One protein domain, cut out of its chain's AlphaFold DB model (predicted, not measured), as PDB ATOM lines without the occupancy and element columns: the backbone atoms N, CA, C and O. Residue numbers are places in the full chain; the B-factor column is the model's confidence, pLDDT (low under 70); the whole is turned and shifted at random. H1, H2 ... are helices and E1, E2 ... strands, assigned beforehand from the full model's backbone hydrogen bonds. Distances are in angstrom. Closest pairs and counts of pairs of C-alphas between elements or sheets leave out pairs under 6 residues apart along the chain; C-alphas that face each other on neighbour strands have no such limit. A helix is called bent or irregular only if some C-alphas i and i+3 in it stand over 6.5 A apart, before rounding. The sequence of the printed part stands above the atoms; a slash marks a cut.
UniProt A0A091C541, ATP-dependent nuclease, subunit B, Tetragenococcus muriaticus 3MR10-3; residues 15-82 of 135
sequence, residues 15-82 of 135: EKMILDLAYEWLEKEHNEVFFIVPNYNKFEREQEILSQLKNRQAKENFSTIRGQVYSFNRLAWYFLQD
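Overview. This is residues 15 to 82 of the 135 residues of the protein "ATP-dependent nuclease, subunit B" of Tetragenococcus muriaticus 3MR10-3 (UniProt A0A091C541). A short two-strand parallel ribbon, E1 beside E2, makes the middle of this small domain, with helices H1 and H2 over one face of it, H1 on the E1 side and H2 on the E2 side, and H3 over the opposite face. H3 turns off just after the end of E2, and the long loop of residues 56 to 66 lies at the other end of the domain from it. The printed part has 68 residues, with three named helices and two named strands in the order H1, E1, H2, E2, H3, and the class is mostly helix. The whole is compact, with a radius of gyration of the C-alphas of 12.3 A and spans of 31 by 28 by 18 A.

Along the chain. Begin with the sheet: find C-alpha 33 at (108.622, 74.620, -20.314), where E1 begins, and follow it to residue 36. E2, residues 67 to 70, is the second strand. H2, the longest helix, takes residues 42 to 55 and measures 19.6 A from first to last C-alpha. Look for H1 at residues 15 to 26, beginning with C-alpha 15 at (101.549, 87.173, -19.351) and 16.5 A long. H3, residues 72 to 82, is 17.0 A long and ends with C-alpha 82 at (126.034, 67.503, -13.851); it is irregular, but only just, with C-alphas 79 and 82 at 6.8 A.

Arrangement. E1 and E2 are parallel at 23 degrees, and across them N 35 and O 68 are within hydrogen-bond range at 2.8 A, as are N 68 and O 33 at 3.0 A. E1, H2 and E2 form a strand-helix-strand unit, two parallel neighbour strands with a helix between them in the chain, and its crossover is right-handed. The closest C-alphas of H2 and E2 are those of Glu 46 and Val 69, 6.0 A apart. E1 and H2 are near each other. For H1 and E1 look at the closest C-alphas, Ala 22 and Val 33, 6.5 A apart. H1 and H2 are close but not clearly touching, with the C-alphas of Leu 19 and Leu 53 closest at 7.7 A, at a steep tilt of 58 degrees, the same way. H3 comes closest to E1 at the C-alphas of Phe 72 and Ile 36, 6.6 A apart, and is apart from H1 and H2. Every O i to N i+4 pair is within hydrogen-bond range in H1 and H2, and 6 of 7 in H3.

Size, cuts and confidence. The C-alphas farthest apart are those of Ala 58 and Asp 82, at 34.8 A. The printed part has no cut. The link from H2 to E2, 11 residues, is long; those from E1 to H2 and from E2 to H3 are tight, and that from H1 to E1 is short. The mean pLDDT of the printed part is 77.6; look for values under 70 at residues 39 to 42, 56 to 65 and 82.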
ATOM      1  N   GLU A  15     101.382  88.269 -20.305       85.44
ATOM      2  CA  GLU A  15     101.549  87.173 -19.351       85.44
ATOM      3  C   GLU A  15     100.572  86.039 -19.662       85.44
ATOM      4  O   GLU A  15     100.988  84.890 -19.830       85.44
ATOM      5  N   LYS A  16      99.292  86.370 -19.862       86.81
ATOM      6  CA  LYS A  16      98.284  85.397 -20.284       86.81
ATOM      7  C   LYS A  16      98.651  84.722 -21.603       86.81
ATOM      8  O   LYS A  16      98.538  83.504 -21.699       86.81
ATOM      9  N   MET A  17      99.127  85.479 -22.593       89.38
ATOM     10  CA  MET A  17      99.519  84.915 -23.889       89.38
ATOM     11  C   MET A  17     100.690  83.928 -23.766       89.38
ATOM     12  O   MET A  17     100.673  82.865 -24.385       89.38
ATOM     13  N   ILE A  18     101.697  84.252 -22.949       89.62
ATOM     14  CA  ILE A  18     102.835  83.362 -22.677       89.62
ATOM     15  C   ILE A  18     102.360  82.076 -21.991       89.62
ATOM     16  O   ILE A  18     102.808  80.986 -22.347       89.62
ATOM     17  N   LEU A  19     101.445  82.191 -21.026       87.19
ATOM     18  CA  LEU A  19     100.874  81.034 -20.343       87.19
ATOM     19  C   LEU A  19     100.070  80.155 -21.300       87.19
ATOM     20  O   LEU A  19     100.267  78.945 -21.289       87.19
ATOM     21  N   ASP A  20      99.215  80.740 -22.144       88.12
ATOM     22  CA  ASP A  20      98.425  80.014 -23.148       88.12
ATOM     23  C   ASP A  20      99.336  79.163 -24.051       88.12
ATOM     24  O   ASP A  20      99.121  77.958 -24.188       88.12
ATOM     25  N   LEU A  21     100.423  79.752 -24.562       89.31
ATOM     26  CA  LEU A  21     101.423  79.029 -25.353       89.31
ATOM     27  C   LEU A  21     102.088  77.906 -24.550       89.31
ATOM     28  O   LEU A  21     102.249  76.793 -25.048       89.31
ATOM     29  N   ALA A  22     102.473  78.166 -23.299       87.62
ATOM     30  CA  ALA A  22     103.081  77.148 -22.450       87.62
ATOM     31  C   ALA A  22     102.153  75.942 -22.231       87.62
ATOM     32  O   ALA A  22     102.625  74.804 -22.243       87.62
ATOM     33  N   TYR A  23     100.844  76.167 -22.078       84.19
ATOM     34  CA  TYR A  23      99.868  75.083 -21.974       84.19
ATOM     35  C   TYR A  23      99.832  74.220 -23.229       84.19
ATOM     36  O   TYR A  23      99.951  73.002 -23.112       84.19
ATOM     37  N   GLU A  24      99.738  74.835 -24.410       86.88
ATOM     38  CA  GLU A  24      99.755  74.119 -25.693       86.88
ATOM     39  C   GLU A  24     101.028  73.274 -25.856       86.88
ATOM     40  O   GLU A  24     100.987  72.133 -26.322       86.88
ATOM     41  N   TRP A  25     102.177  73.805 -25.427       87.38
ATOM     42  CA  TRP A  25     103.438  73.068 -25.462       87.38
ATOM     43  C   TRP A  25     103.432  71.861 -24.531       87.38
ATOM     44  O   TRP A  25     103.884  70.787 -24.932       87.38
ATOM     45  N   LEU A  26     102.909  72.010 -23.320       84.00
ATOM     46  CA  LEU A  26     102.890  70.954 -22.313       84.00
ATOM     47  C   LEU A  26     101.836  69.862 -22.576       84.00
ATOM     48  O   LEU A  26     101.904  68.805 -21.940       84.00
ATOM     49  N   GLU A  27     100.888  70.059 -23.507       82.94
ATOM     50  CA  GLU A  27      99.941  69.004 -23.915       82.94
ATOM     51  C   GLU A  27     100.660  67.771 -24.480       82.94
ATOM     52  O   GLU A  27     100.167  66.650 -24.369       82.94
ATOM     53  N   LYS A  28     101.857  67.958 -25.044       84.31
ATOM     54  CA  LYS A  28     102.725  66.861 -25.480       84.31
ATOM     55  C   LYS A  28     103.511  66.330 -24.283       84.31
ATOM     56  O   LYS A  28     104.206  67.088 -23.610       84.31
ATOM     57  N   GLU A  29     103.450  65.021 -24.037       76.25
ATOM     58  CA  GLU A  29     104.025  64.388 -22.833       76.25
ATOM     59  C   GLU A  29     105.535  64.624 -22.646       76.25
ATOM     60  O   GLU A  29     106.003  64.751 -21.517       76.25
ATOM     61  N   HIS A  30     106.283  64.781 -23.738       82.88
ATOM     62  CA  HIS A  30     107.746  64.910 -23.725       82.88
ATOM     63  C   HIS A  30     108.253  66.357 -23.676       82.88
ATOM     64  O   HIS A  30     109.459  66.584 -23.711       82.88
ATOM     65  N   ASN A  31     107.353  67.339 -23.644       86.75
ATOM     66  CA  ASN A  31     107.742  68.740 -23.641       86.75
ATOM     67  C   ASN A  31     107.904  69.267 -22.212       86.75
ATOM     68  O   ASN A  31     107.088  68.982 -21.333       86.75
ATOM     69  N   GLU A  32     108.920  70.103 -22.028       86.50
ATOM     70  CA  GLU A  32     109.179  70.864 -20.807       86.50
ATOM     71  C   GLU A  32     109.147  72.358 -21.125       86.50
ATOM     72  O   GLU A  32     109.542  72.782 -22.216       86.50
ATOM     73  N   VAL A  33     108.676  73.163 -20.173       89.25
ATOM     74  CA  VAL A  33     108.622  74.620 -20.314       89.25
ATOM     75  C   VAL A  33     109.348  75.278 -19.148       89.25
ATOM     76  O   VAL A  33     109.012  75.063 -17.982       89.25
ATOM     77  N   PHE A  34     110.320  76.127 -19.487       89.38
ATOM     78  CA  PHE A  34     111.092  76.929 -18.544       89.38
ATOM     79  C   PHE A  34     110.661  78.393 -18.637       89.38
ATOM     80  O   PHE A  34     110.918  79.068 -19.634       89.38
ATOM     81  N   PHE A  35     110.035  78.904 -17.579       89.75
ATOM     82  CA  PHE A  35     109.740  80.327 -17.439       89.75
ATOM     83  C   PHE A  35     110.945  81.030 -16.829       89.75
ATOM     84  O   PHE A  35     111.338  80.720 -15.704       89.75
ATOM     85  N   ILE A  36     111.526  81.986 -17.553       89.44
ATOM     86  CA  ILE A  36     112.653  82.773 -17.056       89.44
ATOM     87  C   ILE A  36     112.136  84.107 -16.524       89.44
ATOM     88  O   ILE A  36     111.653  84.937 -17.291       89.44
ATOM     89  N   VAL A  37     112.259  84.318 -15.214       85.75
ATOM     90  CA  VAL A  37     111.842  85.558 -14.548       85.75
ATOM     91  C   VAL A  37     113.048  86.406 -14.125       85.75
ATOM     92  O   VAL A  37     114.099  85.860 -13.756       85.75
ATOM     93  N   PRO A  38     112.925  87.747 -14.149       80.06
ATOM     94  CA  PRO A  38     113.960  88.643 -13.653       80.06
ATOM     95  C   PRO A  38     114.318  88.401 -12.186       80.06
ATOM     96  O   PRO A  38     113.566  87.805 -11.417       80.06
ATOM     97  N   ASN A  39     115.486  88.905 -11.770       68.19
ATOM     98  CA  ASN A  39     115.953  88.696 -10.404       68.19
ATOM     99  C   ASN A  39     115.217  89.522  -9.331       68.19
ATOM    100  O   ASN A  39     115.302  89.173  -8.154       68.19
ATOM    101  N   TYR A  40     114.499  90.576  -9.721       64.88
ATOM    102  CA  TYR A  40     113.655  91.375  -8.834       64.88
ATOM    103  C   TYR A  40     112.265  90.726  -8.709       64.88
ATOM    104  O   TYR A  40     111.724  90.232  -9.692       64.88
ATOM    105  N   ASN A  41     111.703  90.678  -7.498       62.25
ATOM    106  CA  ASN A  41     110.387  90.085  -7.189       62.25
ATOM    107  C   ASN A  41     110.202  88.610  -7.621       62.25
ATOM    108  O   ASN A  41     109.078  88.160  -7.834       62.25
ATOM    109  N   LYS A  42     111.296  87.829  -7.714       68.31
ATOM    110  CA  LYS A  42     111.279  86.410  -8.141       68.31
ATOM    111  C   LYS A  42     110.204  85.581  -7.460       68.31
ATOM    112  O   LYS A  42     109.547  84.797  -8.122       68.31
ATOM    113  N   PHE A  43     110.094  85.709  -6.140       72.75
ATOM    114  CA  PHE A  43     109.238  84.844  -5.340       72.75
ATOM    115  C   PHE A  43     107.758  85.104  -5.615       72.75
ATOM    116  O   PHE A  43     107.003  84.159  -5.803       72.75
ATOM    117  N   GLU A  44     107.367  86.376  -5.702       76.06
ATOM    118  CA  GLU A  44     106.001  86.774  -6.053       76.06
ATOM    119  C   GLU A  44     105.656  86.295  -7.465       76.06
ATOM    120  O   GLU A  44     104.653  85.614  -7.655       76.06
ATOM    121  N   ARG A  45     106.550  86.527  -8.436       75.31
ATOM    122  CA  ARG A  45     106.352  86.081  -9.823       75.31
ATOM    123  C   ARG A  45     106.317  84.562  -9.969       75.31
ATOM    124  O   ARG A  45     105.506  84.033 -10.720       75.31
ATOM    125  N   GLU A  46     107.171  83.851  -9.241       75.19
ATOM    126  CA  GLU A  46     107.167  82.388  -9.182       75.19
ATOM    127  C   GLU A  46     105.835  81.878  -8.623       75.19
ATOM    128  O   GLU A  46     105.224  80.997  -9.226       75.19
ATOM    129  N   GLN A  47     105.333  82.466  -7.535       78.00
ATOM    130  CA  GLN A  47     104.034  82.092  -6.979       78.00
ATOM    131  C   GLN A  47     102.868  82.400  -7.917       78.00
ATOM    132  O   GLN A  47     101.989  81.551  -8.062       78.00
ATOM    133  N   GLU A  48     102.847  83.572  -8.551       81.19
ATOM    134  CA  GLU A  48     101.803  83.966  -9.502       81.19
ATOM    135  C   GLU A  48     101.736  82.985 -10.672       81.19
ATOM    136  O   GLU A  48     100.680  82.404 -10.930       81.19
ATOM    137  N   ILE A  49     102.874  82.730 -11.325       78.81
ATOM    138  CA  ILE A  49     102.957  81.828 -12.478       78.81
ATOM    139  C   ILE A  49     102.587  80.404 -12.063       78.81
ATOM    140  O   ILE A  49     101.754  79.781 -12.713       78.81
ATOM    141  N   LEU A  50     103.131  79.886 -10.956       76.62
ATOM    142  CA  LEU A  50     102.797  78.539 -10.482       76.62
ATOM    143  C   LEU A  50     101.318  78.410 -10.095       76.62
ATOM    144  O   LEU A  50     100.712  77.368 -10.343       76.62
ATOM    145  N   SER A  51     100.722  79.446  -9.507       77.38
ATOM    146  CA  SER A  51      99.299  79.452  -9.153       77.38
ATOM    147  C   SER A  51      98.419  79.485 -10.397       77.38
ATOM    148  O   SER A  51      97.453  78.731 -10.482       77.38
ATOM    149  N   GLN A  52      98.772  80.293 -11.397       78.19
ATOM    150  CA  GLN A  52      98.072  80.324 -12.679       78.19
ATOM    151  C   GLN A  52      98.232  79.012 -13.452       78.19
ATOM    152  O   GLN A  52      97.261  78.556 -14.056       78.19
ATOM    153  N   LEU A  53      99.414  78.383 -13.381       73.06
ATOM    154  CA  LEU A  53      99.683  77.046 -13.914       73.06
ATOM    155  C   LEU A  53      98.793  75.986 -13.258       73.06
ATOM    156  O   LEU A  53      98.204  75.165 -13.950       73.06
ATOM    157  N   LYS A  54      98.640  76.030 -11.931       71.38
ATOM    158  CA  LYS A  54      97.774  75.111 -11.177       71.38
ATOM    159  C   LYS A  54      96.288  75.355 -11.410       71.38
ATOM    160  O   LYS A  54      95.533  74.411 -11.586       71.38
ATOM    161  N   ASN A  55      95.844  76.606 -11.454       70.25
ATOM    162  CA  ASN A  55      94.418  76.927 -11.550       70.25
ATOM    163  C   ASN A  55      93.786  76.521 -12.887       70.25
ATOM    164  O   ASN A  55      92.575  76.320 -12.936       70.25
ATOM    165  N   ARG A  56      94.571  76.359 -13.964       65.38
ATOM    166  CA  ARG A  56      94.057  75.760 -15.207       65.38
ATOM    167  C   ARG A  56      94.322  74.253 -15.333       65.38
ATOM    168  O   ARG A  56      93.928  73.663 -16.338       65.38
ATOM    169  N   GLN A  57      94.906  73.602 -14.317       63.16
ATOM    170  CA  GLN A  57      95.000  72.137 -14.203       63.16
ATOM    171  C   GLN A  57      93.637  71.529 -13.822       63.16
ATOM    172  O   GLN A  57      93.467  70.944 -12.761       63.16
ATOM    173  N   ALA A  58      92.645  71.628 -14.707       54.47
ATOM    174  CA  ALA A  58      91.402  70.858 -14.580       54.47
ATOM    175  C   ALA A  58      91.563  69.380 -15.016       54.47
ATOM    176  O   ALA A  58      90.603  68.615 -14.971       54.47
ATOM    177  N   LYS A  59      92.760  68.964 -15.465       53.03
ATOM    178  CA  LYS A  59      93.091  67.589 -15.876       53.03
ATOM    179  C   LYS A  59      94.137  66.994 -14.929       53.03
ATOM    180  O   LYS A  59      95.223  67.554 -14.797       53.03
ATOM    181  N   GLU A  60      93.836  65.829 -14.354       52.62
ATOM    182  CA  GLU A  60      94.653  65.132 -13.340       52.62
ATOM    183  C   GLU A  60      96.093  64.777 -13.772       52.62
ATOM    184  O   GLU A  60      96.941  64.527 -12.922       52.62
ATOM    185  N   ASN A  61      96.413  64.816 -15.072       51.34
ATOM    186  CA  ASN A  61      97.700  64.336 -15.601       51.34
ATOM    187  C   ASN A  61      98.714  65.440 -15.948       51.34
ATOM    188  O   ASN A  61      99.798  65.153 -16.457       51.34
ATOM    189  N   PHE A  62      98.407  66.711 -15.679       51.00
ATOM    190  CA  PHE A  62      99.370  67.792 -15.887       51.00
ATOM    191  C   PHE A  62     100.258  67.963 -14.654       51.00
ATOM    192  O   PHE A  62      99.985  68.745 -13.747       51.00
ATOM    193  N   SER A  63     101.343  67.197 -14.606       51.81
ATOM    194  CA  SER A  63     102.293  67.288 -13.505       51.81
ATOM    195  C   SER A  63     103.017  68.641 -13.506       51.81
ATOM    196  O   SER A  63     103.713  68.982 -14.465       51.81
ATOM    197  N   THR A  64     102.908  69.374 -12.392       54.97
ATOM    198  CA  THR A  64     103.673  70.600 -12.061       54.97
ATOM    199  C   THR A  64     105.193  70.427 -12.255       54.97
ATOM    200  O   THR A  64     105.923  71.402 -12.342       54.97
ATOM    201  N   ILE A  65     105.674  69.186 -12.383       63.06
ATOM    202  CA  ILE A  65     107.072  68.832 -12.652       63.06
ATOM    203  C   ILE A  65     107.576  69.384 -14.005       63.06
ATOM    204  O   ILE A  65     108.753  69.716 -14.115       63.06
ATOM    205  N   ARG A  66     106.716  69.526 -15.028       77.56
ATOM    206  CA  ARG A  66     107.150  69.888 -16.401       77.56
ATOM    207  C   ARG A  66     107.106  71.386 -16.725       77.56
ATOM    208  O   ARG A  66     107.682  71.808 -17.724       77.56
ATOM    209  N   GLY A  67     106.431  72.186 -15.898       80.31
ATOM    210  CA  GLY A  67     106.390  73.646 -16.010       80.31
ATOM    211  C   GLY A  67     107.146  74.271 -14.847       80.31
ATOM    212  O   GLY A  67     106.648  74.270 -13.725       80.31
ATOM    213  N   GLN A  68     108.348  74.786 -15.103       83.56
ATOM    214  CA  GLN A  68     109.255  75.231 -14.047       83.56
ATOM    215  C   GLN A  68     109.597  76.713 -14.193       83.56
ATOM    216  O   GLN A  68     109.799  77.215 -15.299       83.56
ATOM    217  N   VAL A  69     109.699  77.413 -13.064       86.25
ATOM    218  CA  VAL A  69     110.038  78.839 -13.024       86.25
ATOM    219  C   VAL A  69     111.456  79.014 -12.490       86.25
ATOM    220  O   VAL A  69     111.793  78.592 -11.382       86.25
ATOM    221  N   TYR A  70     112.301  79.663 -13.283       85.81
ATOM    222  CA  TYR A  70     113.707  79.879 -12.993       85.81
ATOM    223  C   TYR A  70     114.084  81.348 -13.139       85.81
ATOM    224  O   TYR A  70     113.603  82.073 -13.997       85.81
ATOM    225  N   SER A  71     115.046  81.780 -12.331       86.31
ATOM    226  CA  SER A  71     115.893  82.913 -12.718       86.31
ATOM    227  C   SER A  71     117.081  82.417 -13.533       86.31
ATOM    228  O   SER A  71     117.473  81.263 -13.354       86.31
ATOM    229  N   PHE A  72     117.726  83.288 -14.313       85.88
ATOM    230  CA  PHE A  72     118.934  82.931 -15.073       85.88
ATOM    231  C   PHE A  72     119.993  82.203 -14.229       85.88
ATOM    232  O   PHE A  72     120.489  81.162 -14.643       85.88
ATOM    233  N   ASN A  73     120.267  82.666 -13.003       82.38
ATOM    234  CA  ASN A  73     121.246  82.015 -12.120       82.38
ATOM    235  C   ASN A  73     120.839  80.585 -11.734       82.38
ATOM    236  O   ASN A  73     121.680  79.694 -11.674       82.38
ATOM    237  N   ARG A  74     119.547  80.367 -11.455       83.25
ATOM    238  CA  ARG A  74     119.028  79.052 -11.052       83.25
ATOM    239  C   ARG A  74     118.990  78.103 -12.257       83.25
ATOM    240  O   ARG A  74     119.304  76.933 -12.094       83.25
ATOM    241  N   LEU A  75     118.681  78.623 -13.449       86.81
ATOM    242  CA  LEU A  75     118.730  77.866 -14.703       86.81
ATOM    243  C   LEU A  75     120.162  77.427 -15.036       86.81
ATOM    244  O   LEU A  75     120.392  76.265 -15.350       86.81
ATOM    245  N   ALA A  76     121.133  78.337 -14.910       85.44
ATOM    246  CA  ALA A  76     122.543  78.011 -15.100       85.44
ATOM    247  C   ALA A  76     122.997  76.927 -14.116       85.44
ATOM    248  O   ALA A  76     123.620  75.953 -14.522       85.44
ATOM    249  N   TRP A  77     122.638  77.056 -12.836       81.25
ATOM    250  CA  TRP A  77     122.974  76.049 -11.830       81.25
ATOM    251  C   TRP A  77     122.359  74.677 -12.142       81.25
ATOM    252  O   TRP A  77     123.073  73.682 -12.074       81.25
ATOM    253  N   TYR A  78     121.084  74.638 -12.550       83.50
ATOM    254  CA  TYR A  78     120.385  73.407 -12.939       83.50
ATOM    255  C   TYR A  78     121.125  72.645 -14.052       83.50
ATOM    256  O   TYR A  78     121.362  71.451 -13.914       83.50
ATOM    257  N   PHE A  79     121.565  73.329 -15.113       83.19
ATOM    258  CA  PHE A  79     122.282  72.674 -16.218       83.19
ATOM    259  C   PHE A  79     123.748  72.349 -15.916       83.19
ATOM    260  O   PHE A  79     124.311  71.416 -16.482       83.19
ATOM    261  N   LEU A  80     124.397  73.135 -15.060       82.00
ATOM    262  CA  LEU A  80     125.828  72.998 -14.791       82.00
ATOM    263  C   LEU A  80     126.143  72.023 -13.646       82.00
ATOM    264  O   LEU A  80     127.304  71.631 -13.513       82.00
ATOM    265  N   GLN A  81     125.151  71.610 -12.850       76.38
ATOM    266  CA  GLN A  81     125.326  70.670 -11.739       76.38
ATOM    267  C   GLN A  81     125.954  69.332 -12.182       76.38
ATOM    268  O   GLN A  81     126.861  68.840 -11.511       76.38
ATOM    269  N   ASP A  82     125.553  68.798 -13.339       67.88
ATOM    270  CA  ASP A  82     126.034  67.503 -13.851       67.88
ATOM    271  C   ASP A  82     127.465  67.557 -14.409       67.88
ATOM    272  O   ASP A  82     128.175  66.553 -14.443       67.88
TER     273      ASP A  82